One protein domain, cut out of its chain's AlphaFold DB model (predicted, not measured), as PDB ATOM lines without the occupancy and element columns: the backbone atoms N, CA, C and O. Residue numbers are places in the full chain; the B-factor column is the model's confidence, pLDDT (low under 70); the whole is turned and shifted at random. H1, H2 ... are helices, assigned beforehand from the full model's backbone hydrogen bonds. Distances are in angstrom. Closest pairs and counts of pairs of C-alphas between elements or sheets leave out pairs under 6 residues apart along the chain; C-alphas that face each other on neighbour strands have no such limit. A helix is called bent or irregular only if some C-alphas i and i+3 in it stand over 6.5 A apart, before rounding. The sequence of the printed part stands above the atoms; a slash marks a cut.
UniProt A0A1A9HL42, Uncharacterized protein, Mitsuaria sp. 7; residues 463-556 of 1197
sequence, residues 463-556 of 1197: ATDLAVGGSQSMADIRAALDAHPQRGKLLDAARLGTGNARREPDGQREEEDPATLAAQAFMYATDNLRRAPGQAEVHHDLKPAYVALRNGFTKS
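This is residues 463 to 556 of the 1197 residues of an uncharacterized protein of Mitsuaria sp. 7 (UniProt A0A1A9HL42). A helix of 14 residues, H3, lies in the middle; H4 crosses it nearly at right angles on one side, H1 lies on the opposite side without clearly touching it, and the very short H2 sits by the first residues of H3. Two loops reach out beyond the helices, the long one before H3 around Asp 506 and the one after H3 around Pro 533, and between them they make the greatest length. The printed part has 94 residues with four named helices, in the order H1, H2, H3, H4 along the chain, and no named strand; the class is all helix, though under half of the residues, 38 of 94, are in named elements. The whole is compact, with a radius of gyration of the C-alphas of 14.0 A, and the C-alphas span 45 by 33 by 25 A along their three main axes.

The longest helix, H3, holds residues 516 to 529 and measures 19.9 A from first to last C-alpha; it begins at C-alpha 516 at (-1.990, -21.377, 2.855) and ends at C-alpha 529 at (1.911, -8.301, -11.626). H4 holds residues 540 to 550 and is 15.2 A long, ending at C-alpha 550 at (1.350, -6.755, 3.227). H4 is irregular: C-alphas 541 and 544 are 7.1 A apart, where about 5 A belongs to a regular helix, and its line is a rough one. H1 holds residues 474 to 482 and is 12.2 A long, beginning at C-alpha 474 at (8.807, -17.696, -9.777). H2, with 4 residues, holds residues 487 to 490 and is 5.1 A long.

H3 and H4 touch, with 22 pairs of C-alphas within 8 A. Their closest C-alphas are those of Ala 521 and Tyr 546, 4.1 A apart, and their centres are 7.6 A apart. The lines of H3 and H4 stand about perpendicular, at 74 degrees. H2 touches H3 with 5 pairs of C-alphas within 8 A, and H3 touches H2 with residues 516 to 520 alone. The closest C-alphas of H2 and H3 are those of Leu 490 and Thr 516, 4.5 A apart. H1 and H3 are close but not clearly touching; their closest C-alphas, those of Leu 481 and Ala 519, are 7.5 A apart. H1 and H3 run opposite ways at a steep tilt of 49 degrees. H1 and H2 are also close but not clearly touching, with their closest C-alphas, those of Leu 481 and Arg 487, 6.2 A apart. H4 is apart from both H1 and H2. In H1 and H3 each O i to N i+4 pair is within hydrogen-bond range, in H4 5 of 7 pairs are, and H2, with 4 residues, is too short for such a pair.

The two C-alphas farthest apart are those of Asp 506 and Pro 533, at 45.8 A, while the first and last printed C-alphas, those of Ala 463 and Ser 556, are 13.1 A apart. The printed part has no cut. The link from H2 to H3 is long, with 25 residues, 491 to 515, in no named element; their C-alphas lie 5 to 25 A from the mean of the C-alphas. The link from H1 to H2 is tight, with 4 residues, and the link from H3 to H4 is short, with 10. The mean pLDDT of the printed part is 90.5, and no printed residue is under 70 in this predicted model.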
ATOM      1  N   ALA A 463      10.124 -21.744   3.149       87.25
ATOM      2  CA  ALA A 463      10.209 -22.036   4.580       87.25
ATOM      3  C   ALA A 463       9.160 -23.053   5.081       87.25
ATOM      4  O   ALA A 463       9.207 -23.443   6.249       87.25
ATOM      5  N   THR A 464       8.203 -23.461   4.239       84.69
ATOM      6  CA  THR A 464       7.217 -24.519   4.531       84.69
ATOM      7  C   THR A 464       7.544 -25.843   3.835       84.69
ATOM      8  O   THR A 464       6.648 -26.647   3.610       84.69
ATOM      9  N   ASP A 465       8.812 -26.057   3.469       83.44
ATOM     10  CA  ASP A 465       9.313 -27.273   2.813       83.44
ATOM     11  C   ASP A 465       8.651 -27.585   1.454       83.44
ATOM     12  O   ASP A 465       8.590 -28.741   1.025       83.44
ATOM     13  N   LEU A 466       8.176 -26.560   0.731       88.38
ATOM     14  CA  LEU A 466       7.685 -26.744  -0.635       88.38
ATOM     15  C   LEU A 466       8.834 -27.246  -1.524       88.38
ATOM     16  O   LEU A 466       9.834 -26.553  -1.728       88.38
ATOM     17  N   ALA A 467       8.685 -28.450  -2.079       87.94
ATOM     18  CA  ALA A 467       9.677 -29.046  -2.965       87.94
ATOM     19  C   ALA A 467       9.672 -28.341  -4.330       87.94
ATOM     20  O   ALA A 467       8.871 -28.653  -5.209       87.94
ATOM     21  N   VAL A 468      10.582 -27.383  -4.506       88.44
ATOM     22  CA  VAL A 468      10.741 -26.629  -5.754       88.44
ATOM     23  C   VAL A 468      11.977 -27.129  -6.500       88.44
ATOM     24  O   VAL A 468      13.104 -27.000  -6.016       88.44
ATOM     25  N   GLY A 469      11.760 -27.713  -7.681       86.94
ATOM     26  CA  GLY A 469      12.829 -28.140  -8.583       86.94
ATOM     27  C   GLY A 469      13.476 -26.980  -9.352       86.94
ATOM     28  O   GLY A 469      13.093 -25.818  -9.226       86.94
ATOM     29  N   GLY A 470      14.462 -27.308 -10.189       88.38
ATOM     30  CA  GLY A 470      15.035 -26.361 -11.149       88.38
ATOM     31  C   GLY A 470      15.798 -25.197 -10.510       88.38
ATOM     32  O   GLY A 470      16.617 -25.390  -9.611       88.38
ATOM     33  N   SER A 471      15.556 -23.992 -11.026       85.75
ATOM     34  CA  SER A 471      16.216 -22.751 -10.604       85.75
ATOM     35  C   SER A 471      15.535 -22.068  -9.417       85.75
ATOM     36  O   SER A 471      16.011 -21.034  -8.961       85.75
ATOM     37  N   GLN A 472      14.428 -22.616  -8.905       87.88
ATOM     38  CA  GLN A 472      13.569 -21.946  -7.918       87.88
ATOM     39  C   GLN A 472      13.132 -20.544  -8.369       87.88
ATOM     40  O   GLN A 472      13.034 -19.617  -7.554       87.88
ATOM     41  N   SER A 473      12.903 -20.396  -9.673       90.31
ATOM     42  CA  SER A 473      12.294 -19.206 -10.247       90.31
ATOM     43  C   SER A 473      10.833 -19.087  -9.810       90.31
ATOM     44  O   SER A 473      10.216 -20.054  -9.359       90.31
ATOM     45  N   MET A 474      10.240 -17.910 -10.003       90.31
ATOM     46  CA  MET A 474       8.807 -17.696  -9.777       90.31
ATOM     47  C   MET A 474       7.947 -18.691 -10.585       90.31
ATOM     48  O   MET A 474       6.927 -19.177 -10.100       90.31
ATOM     49  N   ALA A 475       8.385 -19.059 -11.795       91.75
ATOM     50  CA  ALA A 475       7.724 -20.078 -12.607       91.75
ATOM     51  C   ALA A 475       7.871 -21.488 -12.005       91.75
ATOM     52  O   ALA A 475       6.890 -22.227 -11.964       91.75
ATOM     53  N   ASP A 476       9.053 -21.836 -11.482       92.94
ATOM     54  CA  ASP A 476       9.293 -23.124 -10.816       92.94
ATOM     55  C   ASP A 476       8.437 -23.264  -9.547       92.94
ATOM     56  O   ASP A 476       7.864 -24.322  -9.297       92.94
ATOM     57  N   ILE A 477       8.310 -22.190  -8.756       93.81
ATOM     58  CA  ILE A 477       7.480 -22.163  -7.540       93.81
ATOM     59  C   ILE A 477       6.005 -22.321  -7.900       93.81
ATOM     60  O   ILE A 477       5.300 -23.104  -7.265       93.81
ATOM     61  N   ARG A 478       5.541 -21.630  -8.947       95.06
ATOM     62  CA  ARG A 478       4.174 -21.796  -9.449       95.06
ATOM     63  C   ARG A 478       3.919 -23.230  -9.913       95.06
ATOM     64  O   ARG A 478       2.932 -23.822  -9.498       95.06
ATOM     65  N   ALA A 479       4.835 -23.812 -10.688       95.19
ATOM     66  CA  ALA A 479       4.733 -25.202 -11.127       95.19
ATOM     67  C   ALA A 479       4.728 -26.184  -9.943       95.19
ATOM     68  O   ALA A 479       3.959 -27.143  -9.942       95.19
ATOM     69  N   ALA A 480       5.531 -25.927  -8.906       95.00
ATOM     70  CA  ALA A 480       5.550 -26.727  -7.684       95.00
ATOM     71  C   ALA A 480       4.236 -26.618  -6.891       95.00
ATOM     72  O   ALA A 480       3.733 -27.630  -6.407       95.00
ATOM     73  N   LEU A 481       3.649 -25.420  -6.790       95.56
ATOM     74  CA  LEU A 481       2.320 -25.225  -6.198       95.56
ATOM     75  C   LEU A 481       1.230 -25.924  -7.015       95.56
ATOM     76  O   LEU A 481       0.339 -26.547  -6.438       95.56
ATOM     77  N   ASP A 482       1.311 -25.856  -8.343       95.38
ATOM     78  CA  ASP A 482       0.368 -26.519  -9.241       95.38
ATOM     79  C   ASP A 482       0.462 -28.050  -9.157       95.38
ATOM     80  O   ASP A 482      -0.560 -28.735  -9.226       95.38
ATOM     81  N   ALA A 483       1.661 -28.586  -8.924       95.69
ATOM     82  CA  ALA A 483       1.900 -30.006  -8.685       95.69
ATOM     83  C   ALA A 483       1.669 -30.442  -7.223       95.69
ATOM     84  O   ALA A 483       1.725 -31.638  -6.924       95.69
ATOM     85  N   HIS A 484       1.423 -29.509  -6.294       94.75
ATOM     86  CA  HIS A 484       1.328 -29.830  -4.874       94.75
ATOM     87  C   HIS A 484       0.089 -30.701  -4.585       94.75
ATOM     88  O   HIS A 484      -1.026 -30.312  -4.951       94.75
ATOM     89  N   PRO A 485       0.209 -31.825  -3.845       94.44
ATOM     90  CA  PRO A 485      -0.925 -32.718  -3.569       94.44
ATOM     91  C   PRO A 485      -2.105 -32.022  -2.882       94.44
ATOM     92  O   PRO A 485      -3.257 -32.416  -3.039       94.44
ATOM     93  N   GLN A 486      -1.819 -30.968  -2.114       93.81
ATOM     94  CA  GLN A 486      -2.817 -30.175  -1.401       93.81
ATOM     95  C   GLN A 486      -3.128 -28.832  -2.077       93.81
ATOM     96  O   GLN A 486      -3.667 -27.946  -1.419       93.81
ATOM     97  N   ARG A 487      -2.816 -28.639  -3.365       95.25
ATOM     98  CA  ARG A 487      -3.059 -27.373  -4.087       95.25
ATOM     99  C   ARG A 487      -4.466 -26.818  -3.862       95.25
ATOM    100  O   ARG A 487      -4.614 -25.664  -3.481       95.25
ATOM    101  N   GLY A 488      -5.492 -27.654  -4.035       94.50
ATOM    102  CA  GLY A 488      -6.887 -27.241  -3.841       94.50
ATOM    103  C   GLY A 488      -7.185 -26.766  -2.416       94.50
ATOM    104  O   GLY A 488      -8.033 -25.907  -2.228       94.50
ATOM    105  N   LYS A 489      -6.458 -27.275  -1.413       92.94
ATOM    106  CA  LYS A 489      -6.550 -26.827  -0.019       92.94
ATOM    107  C   LYS A 489      -5.789 -25.515   0.187       92.94
ATOM    108  O   LYS A 489      -6.328 -24.592   0.780       92.94
ATOM    109  N   LEU A 490      -4.568 -25.407  -0.329       94.81
ATOM    110  CA  LEU A 490      -3.745 -24.202  -0.194       94.81
ATOM    111  C   LEU A 490      -4.378 -22.986  -0.879       94.81
ATOM    112  O   LEU A 490      -4.319 -21.887  -0.342       94.81
ATOM    113  N   LEU A 491      -5.020 -23.179  -2.032       96.44
ATOM    114  CA  LEU A 491      -5.624 -22.100  -2.818       96.44
ATOM    115  C   LEU A 491      -7.114 -21.863  -2.508       96.44
ATOM    116  O   LEU A 491      -7.726 -20.998  -3.124       96.44
ATOM    117  N   ASP A 492      -7.706 -22.582  -1.549       95.19
ATOM    118  CA  ASP A 492      -9.086 -22.333  -1.115       95.19
ATOM    119  C   ASP A 492      -9.153 -21.075  -0.232       95.19
ATOM    120  O   ASP A 492      -8.798 -21.100   0.955       95.19
ATOM    121  N   ALA A 493      -9.652 -19.972  -0.799       94.50
ATOM    122  CA  ALA A 493      -9.841 -18.696  -0.110       94.50
ATOM    123  C   ALA A 493     -10.631 -18.832   1.208       94.50
ATOM    124  O   ALA A 493     -10.350 -18.134   2.187       94.50
ATOM    125  N   ALA A 494     -11.577 -19.776   1.294       92.75
ATOM    126  CA  ALA A 494     -12.391 -19.977   2.491       92.75
ATOM    127  C   ALA A 494     -11.590 -20.542   3.677       92.75
ATOM    128  O   ALA A 494     -12.036 -20.445   4.825       92.75
ATOM    129  N   ARG A 495     -10.406 -21.126   3.441       92.56
ATOM    130  CA  ARG A 495      -9.566 -21.700   4.505       92.56
ATOM    131  C   ARG A 495      -8.719 -20.686   5.236       92.56
ATOM    132  O   ARG A 495      -8.383 -20.947   6.394       92.56
ATOM    133  N   LEU A 496      -8.413 -19.555   4.613       94.69
ATOM    134  CA  LEU A 496      -7.517 -18.556   5.174       94.69
ATOM    135  C   LEU A 496      -7.968 -18.151   6.586       94.69
ATOM    136  O   LEU A 496      -9.070 -17.651   6.787       94.69
ATOM    137  N   GLY A 497      -7.127 -18.365   7.596       90.25
ATOM    138  CA  GLY A 497      -7.390 -17.954   8.980       90.25
ATOM    139  C   GLY A 497      -8.512 -18.732   9.679       90.25
ATOM    140  O   GLY A 497      -9.034 -18.280  10.711       90.25
ATOM    141  N   THR A 498      -8.909 -19.892   9.154       87.44
ATOM    142  CA  THR A 498      -9.842 -20.806   9.827       87.44
ATOM    143  C   THR A 498      -9.196 -21.483  11.038       87.44
ATOM    144  O   THR A 498      -9.891 -21.733  12.031       87.44
ATOM    145  N   GLY A 499      -7.875 -21.711  11.026       84.44
ATOM    146  CA  GLY A 499      -7.229 -22.618  11.980       84.44
ATOM    147  C   GLY A 499      -7.934 -23.980  11.962       84.44
ATOM    148  O   GLY A 499      -8.317 -24.455  10.906       84.44
ATOM    149  N   ASN A 500      -8.235 -24.563  13.128       76.44
ATOM    150  CA  ASN A 500      -8.886 -25.886  13.196       76.44
ATOM    151  C   ASN A 500     -10.424 -25.785  13.262       76.44
ATOM    152  O   ASN A 500     -11.089 -26.595  13.919       76.44
ATOM    153  N   ALA A 501     -11.003 -24.707  12.720       70.06
ATOM    154  CA  ALA A 501     -12.438 -24.443  12.820       70.06
ATOM    155  C   ALA A 501     -13.267 -25.221  11.790       70.06
ATOM    156  O   ALA A 501     -14.444 -25.483  12.060       70.06
ATOM    157  N   ARG A 502     -12.679 -25.588  10.645       77.06
ATOM    158  CA  ARG A 502     -13.369 -26.364   9.615       77.06
ATOM    159  C   ARG A 502     -13.463 -27.818  10.065       77.06
ATOM    160  O   ARG A 502     -12.503 -28.386  10.584       77.06
ATOM    161  N   ARG A 503     -14.656 -28.386   9.926       76.19
ATOM    162  CA  ARG A 503     -14.866 -29.823  10.073       76.19
ATOM    163  C   ARG A 503     -15.097 -30.394   8.691       76.19
ATOM    164  O   ARG A 503     -15.890 -29.826   7.941       76.19
ATOM    165  N   GLU A 504     -14.409 -31.476   8.380       76.69
ATOM    166  CA  GLU A 504     -14.744 -32.296   7.227       76.69
ATOM    167  C   GLU A 504     -16.132 -32.942   7.436       76.69
ATOM    168  O   GLU A 504     -16.653 -32.951   8.563       76.69
ATOM    169  N   PRO A 505     -16.787 -33.437   6.368       77.75
ATOM    170  CA  PRO A 505     -18.083 -34.114   6.471       77.75
ATOM    171  C   PRO A 505     -18.089 -35.293   7.461       77.75
ATOM    172  O   PRO A 505     -19.124 -35.599   8.047       77.75
ATOM    173  N   ASP A 506     -16.928 -35.911   7.688       79.31
ATOM    174  CA  ASP A 506     -16.696 -36.992   8.653       79.31
ATOM    175  C   ASP A 506     -16.578 -36.508  10.120       79.31
ATOM    176  O   ASP A 506     -16.524 -37.305  11.058       79.31
ATOM    177  N   GLY A 507     -16.559 -35.189  10.337       77.56
ATOM    178  CA  GLY A 507     -16.446 -34.540  11.637       77.56
ATOM    179  C   GLY A 507     -15.016 -34.289  12.127       77.56
ATOM    180  O   GLY A 507     -14.871 -33.651  13.183       77.56
ATOM    181  N   GLN A 508     -13.976 -34.723  11.404       82.62
ATOM    182  CA  GLN A 508     -12.591 -34.427  11.764       82.62
ATOM    183  C   GLN A 508     -12.289 -32.944  11.570       82.62
ATOM    184  O   GLN A 508     -12.809 -32.279  10.675       82.62
ATOM    185  N   ARG A 509     -11.481 -32.385  12.477       82.75
ATOM    186  CA  ARG A 509     -11.031 -31.000  12.345       82.75
ATOM    187  C   ARG A 509      -9.868 -30.977  11.386       82.75
ATOM    188  O   ARG A 509      -8.826 -31.543  11.691       82.75
ATOM    189  N   GLU A 510     -10.058 -30.274  10.289       83.69
ATOM    190  CA  GLU A 510      -8.992 -30.067   9.339       83.69
ATOM    191  C   GLU A 510      -8.101 -28.931   9.836       83.69
ATOM    192  O   GLU A 510      -8.586 -27.842  10.160       83.69
ATOM    193  N   GLU A 511      -6.806 -29.202   9.956       86.69
ATOM    194  CA  GLU A 511      -5.827 -28.167  10.252       86.69
ATOM    195  C   GLU A 511      -5.546 -27.366   8.976       86.69
ATOM    196  O   GLU A 511      -5.415 -27.902   7.873       86.69
ATOM    197  N   GLU A 512      -5.543 -26.046   9.109       89.81
ATOM    198  CA  GLU A 512      -5.118 -25.159   8.036       89.81
ATOM    199  C   GLU A 512      -3.594 -25.222   7.922       89.81
ATOM    200  O   GLU A 512      -2.892 -24.971   8.905       89.81
ATOM    201  N   ASP A 513      -3.102 -25.535   6.723       90.94
ATOM    202  CA  ASP A 513      -1.673 -25.583   6.435       90.94
ATOM    203  C   ASP A 513      -1.054 -24.182   6.621       90.94
ATOM    204  O   ASP A 513      -1.587 -23.211   6.063       90.94
ATOM    205  N   PRO A 514       0.056 -24.038   7.372       89.00
ATOM    206  CA  PRO A 514       0.747 -22.762   7.546       89.00
ATOM    207  C   PRO A 514       1.126 -22.045   6.241       89.00
ATOM    208  O   PRO A 514       1.211 -20.813   6.244       89.00
ATOM    209  N   ALA A 515       1.321 -22.792   5.147       93.25
ATOM    210  CA  ALA A 515       1.662 -22.293   3.817       93.25
ATOM    211  C   ALA A 515       0.481 -21.650   3.073       93.25
ATOM    212  O   ALA A 515       0.702 -20.942   2.093       93.25
ATOM    213  N   THR A 516      -0.764 -21.854   3.530       95.81
ATOM    214  CA  THR A 516      -1.990 -21.377   2.855       95.81
ATOM    215  C   THR A 516      -1.918 -19.877   2.548       95.81
ATOM    216  O   THR A 516      -2.112 -19.470   1.405       95.81
ATOM    217  N   LEU A 517      -1.564 -19.043   3.535       96.25
ATOM    218  CA  LEU A 517      -1.416 -17.595   3.336       96.25
ATOM    219  C   LEU A 517      -0.364 -17.259   2.277       96.25
ATOM    220  O   LEU A 517      -0.627 -16.441   1.399       96.25
ATOM    221  N   ALA A 518       0.814 -17.879   2.354       96.00
ATOM    222  CA  ALA A 518       1.911 -17.596   1.435       96.00
ATOM    223  C   ALA A 518       1.574 -18.042   0.002       96.00
ATOM    224  O   ALA A 518       1.809 -17.288  -0.936       96.00
ATOM    225  N   ALA A 519       0.941 -19.208  -0.167       96.94
ATOM    226  CA  ALA A 519       0.500 -19.721  -1.463       96.94
ATOM    227  C   ALA A 519      -0.524 -18.790  -2.125       96.94
ATOM    228  O   ALA A 519      -0.358 -18.401  -3.279       96.94
ATOM    229  N   GLN A 520      -1.559 -18.387  -1.383       97.81
ATOM    230  CA  GLN A 520      -2.606 -17.500  -1.895       97.81
ATOM    231  C   GLN A 520      -2.063 -16.107  -2.225       97.81
ATOM    232  O   GLN A 520      -2.359 -15.565  -3.290       97.81
ATOM    233  N   ALA A 521      -1.222 -15.544  -1.350       97.25
ATOM    234  CA  ALA A 521      -0.585 -14.251  -1.585       97.25
ATOM    235  C   ALA A 521       0.362 -14.283  -2.796       97.25
ATOM    236  O   ALA A 521       0.392 -13.321  -3.561       97.25
ATOM    237  N   PHE A 522       1.101 -15.381  -2.987       97.00
ATOM    238  CA  PHE A 522       1.969 -15.590  -4.145       97.00
ATOM    239  C   PHE A 522       1.167 -15.615  -5.451       97.00
ATOM    240  O   PHE A 522       1.485 -14.872  -6.378       97.00
ATOM    241  N   MET A 523       0.098 -16.415  -5.521       97.19
ATOM    242  CA  MET A 523      -0.748 -16.480  -6.719       97.19
ATOM    243  C   MET A 523      -1.352 -15.110  -7.043       97.19
ATOM    244  O   MET A 523      -1.187 -14.618  -8.156       97.19
ATOM    245  N   TYR A 524      -1.928 -14.435  -6.043       96.94
ATOM    246  CA  TYR A 524      -2.481 -13.092  -6.219       96.94
ATOM    247  C   TYR A 524      -1.440 -12.091  -6.734       96.94
ATOM    248  O   TYR A 524      -1.691 -11.376  -7.703       96.94
ATOM    249  N   ALA A 525      -0.263 -12.041  -6.103       95.38
ATOM    250  CA  ALA A 525       0.786 -11.102  -6.472       95.38
ATOM    251  C   ALA A 525       1.313 -11.362  -7.889       95.38
ATOM    252  O   ALA A 525       1.441 -10.428  -8.671       95.38
ATOM    253  N   THR A 526       1.593 -12.619  -8.236       93.88
ATOM    254  CA  THR A 526       2.190 -12.965  -9.536       93.88
ATOM    255  C   THR A 526       1.227 -12.802 -10.709       93.88
ATOM    256  O   THR A 526       1.658 -12.387 -11.785       93.88
ATOM    257  N   ASP A 527      -0.064 -13.072 -10.512       93.88
ATOM    258  CA  ASP A 527      -1.077 -12.883 -11.553       93.88
ATOM    259  C   ASP A 527      -1.405 -11.403 -11.774       93.88
ATOM    260  O   ASP A 527      -1.497 -10.959 -12.920       93.88
ATOM    261  N   ASN A 528      -1.494 -10.608 -10.702       93.50
ATOM    262  CA  ASN A 528      -1.751  -9.169 -10.827       93.50
ATOM    263  C   ASN A 528      -0.525  -8.369 -11.282       93.50
ATOM    264  O   ASN A 528      -0.686  -7.306 -11.874       93.50
ATOM    265  N   LEU A 529       0.685  -8.898 -11.097       90.50
ATOM    266  CA  LEU A 529       1.911  -8.301 -11.626       90.50
ATOM    267  C   LEU A 529       1.944  -8.276 -13.167       90.50
ATOM    268  O   LEU A 529       2.551  -7.387 -13.751       90.50
ATOM    269  N   ARG A 530       1.278  -9.229 -13.832       84.94
ATOM    270  CA  ARG A 530       1.199  -9.321 -15.305       84.94
ATOM    271  C   ARG A 530      -0.048  -8.659 -15.892       84.94
ATOM    272  O   ARG A 530      -0.268  -8.712 -17.101       84.94
ATOM    273  N   ARG A 531      -0.902  -8.101 -15.036       87.69
ATOM    274  CA  ARG A 531      -2.199  -7.548 -15.420       87.69
ATOM    275  C   ARG A 531      -2.011  -6.269 -16.236       87.69
ATOM    276  O   ARG A 531      -1.244  -5.389 -15.851       87.69
ATOM    277  N   ALA A 532      -2.758  -6.138 -17.332       85.25
ATOM    278  CA  ALA A 532      -2.759  -4.903 -18.111       85.25
ATOM    279  C   ALA A 532      -3.489  -3.765 -17.358       85.25
ATOM    280  O   ALA A 532      -4.420  -4.035 -16.590       85.25
ATOM    281  N   PRO A 533      -3.124  -2.489 -17.585       77.56
ATOM    282  CA  PRO A 533      -3.799  -1.344 -16.976       77.56
ATOM    283  C   PRO A 533      -5.317  -1.383 -17.158       77.56
ATOM    284  O   PRO A 533      -5.810  -1.662 -18.249       77.56
ATOM    285  N   GLY A 534      -6.059  -1.075 -16.093       80.88
ATOM    286  CA  GLY A 534      -7.523  -0.985 -16.129       80.88
ATOM    287  C   GLY A 534      -8.265  -2.326 -16.162       80.88
ATOM    288  O   GLY A 534      -9.493  -2.330 -16.104       80.88
ATOM    289  N   GLN A 535      -7.566  -3.464 -16.218       89.62
ATOM    290  CA  GLN A 535      -8.213  -4.767 -16.077       89.62
ATOM    291  C   GLN A 535      -8.593  -5.049 -14.620       89.62
ATOM    292  O   GLN A 535      -7.925  -4.603 -13.686       89.62
ATOM    293  N   ALA A 536      -9.662  -5.822 -14.418       90.06
ATOM    294  CA  ALA A 536     -10.061  -6.280 -13.090       90.06
ATOM    295  C   ALA A 536      -8.948  -7.115 -12.433       90.06
ATOM    296  O   ALA A 536      -8.183  -7.792 -13.122       90.06
ATOM    297  N   GLU A 537      -8.845  -7.046 -11.103       91.38
ATOM    298  CA  GLU A 537      -7.880  -7.850 -10.346       91.38
ATOM    299  C   GLU A 537      -8.119  -9.345 -10.601       91.38
ATOM    300  O   GLU A 537      -9.247  -9.839 -10.521       91.38
ATOM    301  N   VAL A 538      -7.047 -10.075 -10.901       93.31
ATOM    302  CA  VAL A 538      -7.099 -11.530 -11.062       93.31
ATOM    303  C   VAL A 538      -7.115 -12.162  -9.670       93.31
ATOM    304  O   VAL A 538      -6.382 -11.723  -8.784       93.31
ATOM    305  N   HIS A 539      -7.946 -13.189  -9.460       93.81
ATOM    306  CA  HIS A 539      -8.083 -13.876  -8.166       93.81
ATOM    307  C   HIS A 539      -8.422 -12.940  -6.994       93.81
ATOM    308  O   HIS A 539      -7.806 -13.007  -5.931       93.81
ATOM    309  N   HIS A 540      -9.414 -12.059  -7.164       94.19
ATOM    310  CA  HIS A 540      -9.861 -11.140  -6.107       94.19
ATOM    311  C   HIS A 540     -10.168 -11.847  -4.765       94.19
ATOM    312  O   HIS A 540      -9.942 -11.291  -3.691       94.19
ATOM    313  N   ASP A 541     -10.610 -13.104  -4.798       95.69
ATOM    314  CA  ASP A 541     -10.834 -13.951  -3.624       95.69
ATOM    315  C   ASP A 541      -9.560 -14.251  -2.805       95.69
ATOM    316  O   ASP A 541      -9.655 -14.502  -1.602       95.69
ATOM    317  N   LEU A 542      -8.372 -14.162  -3.414       97.25
ATOM    318  CA  LEU A 542      -7.064 -14.356  -2.770       97.25
ATOM    319  C   LEU A 542      -6.449 -13.053  -2.224       97.25
ATOM    320  O   LEU A 542      -5.477 -13.096  -1.455       97.25
ATOM    321  N   LYS A 543      -7.042 -11.891  -2.531       96.94
ATOM    322  CA  LYS A 543      -6.638 -10.576  -2.002       96.94
ATOM    323  C   LYS A 543      -6.496 -10.544  -0.472       96.94
ATOM    324  O   LYS A 543      -5.534  -9.943   0.017       96.94
ATOM    325  N   PRO A 544      -7.348 -11.215   0.335       97.38
ATOM    326  CA  PRO A 544      -7.186 -11.241   1.787       97.38
ATOM    327  C   PRO A 544      -5.851 -11.823   2.265       97.38
ATOM    328  O   PRO A 544      -5.308 -11.339   3.263       97.38
ATOM    329  N   ALA A 545      -5.300 -12.820   1.570       97.25
ATOM    330  CA  ALA A 545      -3.991 -13.380   1.898       97.25
ATOM    331  C   ALA A 545      -2.865 -12.406   1.533       97.25
ATOM    332  O   ALA A 545      -1.957 -12.183   2.336       97.25
ATOM    333  N   TYR A 546      -2.971 -11.753   0.372       96.62
ATOM    334  CA  TYR A 546      -2.042 -10.706  -0.051       96.62
ATOM    335  C   TYR A 546      -2.003  -9.531   0.935       96.62
ATOM    336  O   TYR A 546      -0.929  -9.141   1.391       96.62
ATOM    337  N   VAL A 547      -3.161  -9.015   1.360       95.56
ATOM    338  CA  VAL A 547      -3.226  -7.920   2.343       95.56
ATOM    339  C   VAL A 547      -2.723  -8.371   3.719       95.56
ATOM    340  O   VAL A 547      -2.108  -7.580   4.439       95.56
ATOM    341  N   ALA A 548      -2.915  -9.639   4.100       95.44
ATOM    342  CA  ALA A 548      -2.301 -10.180   5.312       95.44
ATOM    343  C   ALA A 548      -0.761 -10.197   5.203       95.44
ATOM    344  O   ALA A 548      -0.078  -9.742   6.126       95.44
ATOM    345  N   LEU A 549      -0.212 -10.620   4.062       93.94
ATOM    346  CA  LEU A 549       1.230 -10.582   3.803       93.94
ATOM    347  C   LEU A 549       1.782  -9.150   3.763       93.94
ATOM    348  O   LEU A 549       2.846  -8.891   4.329       93.94
ATOM    349  N   ARG A 550       1.037  -8.197   3.184       92.06
ATOM    350  CA  ARG A 550       1.350  -6.755   3.227       92.06
ATOM    351  C   ARG A 550       1.447  -6.249   4.663       92.06
ATOM    352  O   ARG A 550       2.390  -5.551   5.021       92.06
ATOM    353  N   ASN A 551       0.524  -6.685   5.519       90.75
ATOM    354  CA  ASN A 551       0.565  -6.445   6.960       90.75
ATOM    355  C   ASN A 551       1.630  -7.293   7.686       90.75
ATOM    356  O   ASN A 551       1.677  -7.317   8.908       90.75
ATOM    357  N   GLY A 552       2.525  -7.978   6.977       90.25
ATOM    358  CA  GLY A 552       3.662  -8.682   7.560       90.25
ATOM    359  C   GLY A 552       3.327 -10.013   8.229       90.25
ATOM    360  O   GLY A 552       4.165 -10.525   8.969       90.25
ATOM    361  N   PHE A 553       2.139 -10.573   7.993       92.81
ATOM    362  CA  PHE A 553       1.822 -11.937   8.402       92.81
ATOM    363  C   PHE A 553       2.367 -12.926   7.367       92.81
ATOM    364  O   PHE A 553       2.043 -12.818   6.193       92.81
ATOM    365  N   THR A 554       3.175 -13.899   7.785       90.25
ATOM    366  CA  THR A 554       3.799 -14.872   6.862       90.25
ATOM    367  C   THR A 554       3.184 -16.264   6.924       90.25
ATOM    368  O   THR A 554       3.371 -17.055   6.009       90.25
ATOM    369  N   LYS A 555       2.448 -16.572   7.996       91.44
ATOM    370  CA  LYS A 555       1.814 -17.874   8.222       91.44
ATOM    371  C   LYS A 555       0.347 -17.677   8.556       91.44
ATOM    372  O   LYS A 555       0.008 -16.788   9.345       91.44
ATOM    373  N   SER A 556      -0.500 -18.539   8.013       89.00
ATOM    374  CA  SER A 556      -1.833 -18.772   8.562       89.00
ATOM    375  C   SER A 556      -1.848 -20.083   9.353       89.00
ATOM    376  O   SER A 556      -0.793 -20.585   9.732       89.00
TER     377      SER A 556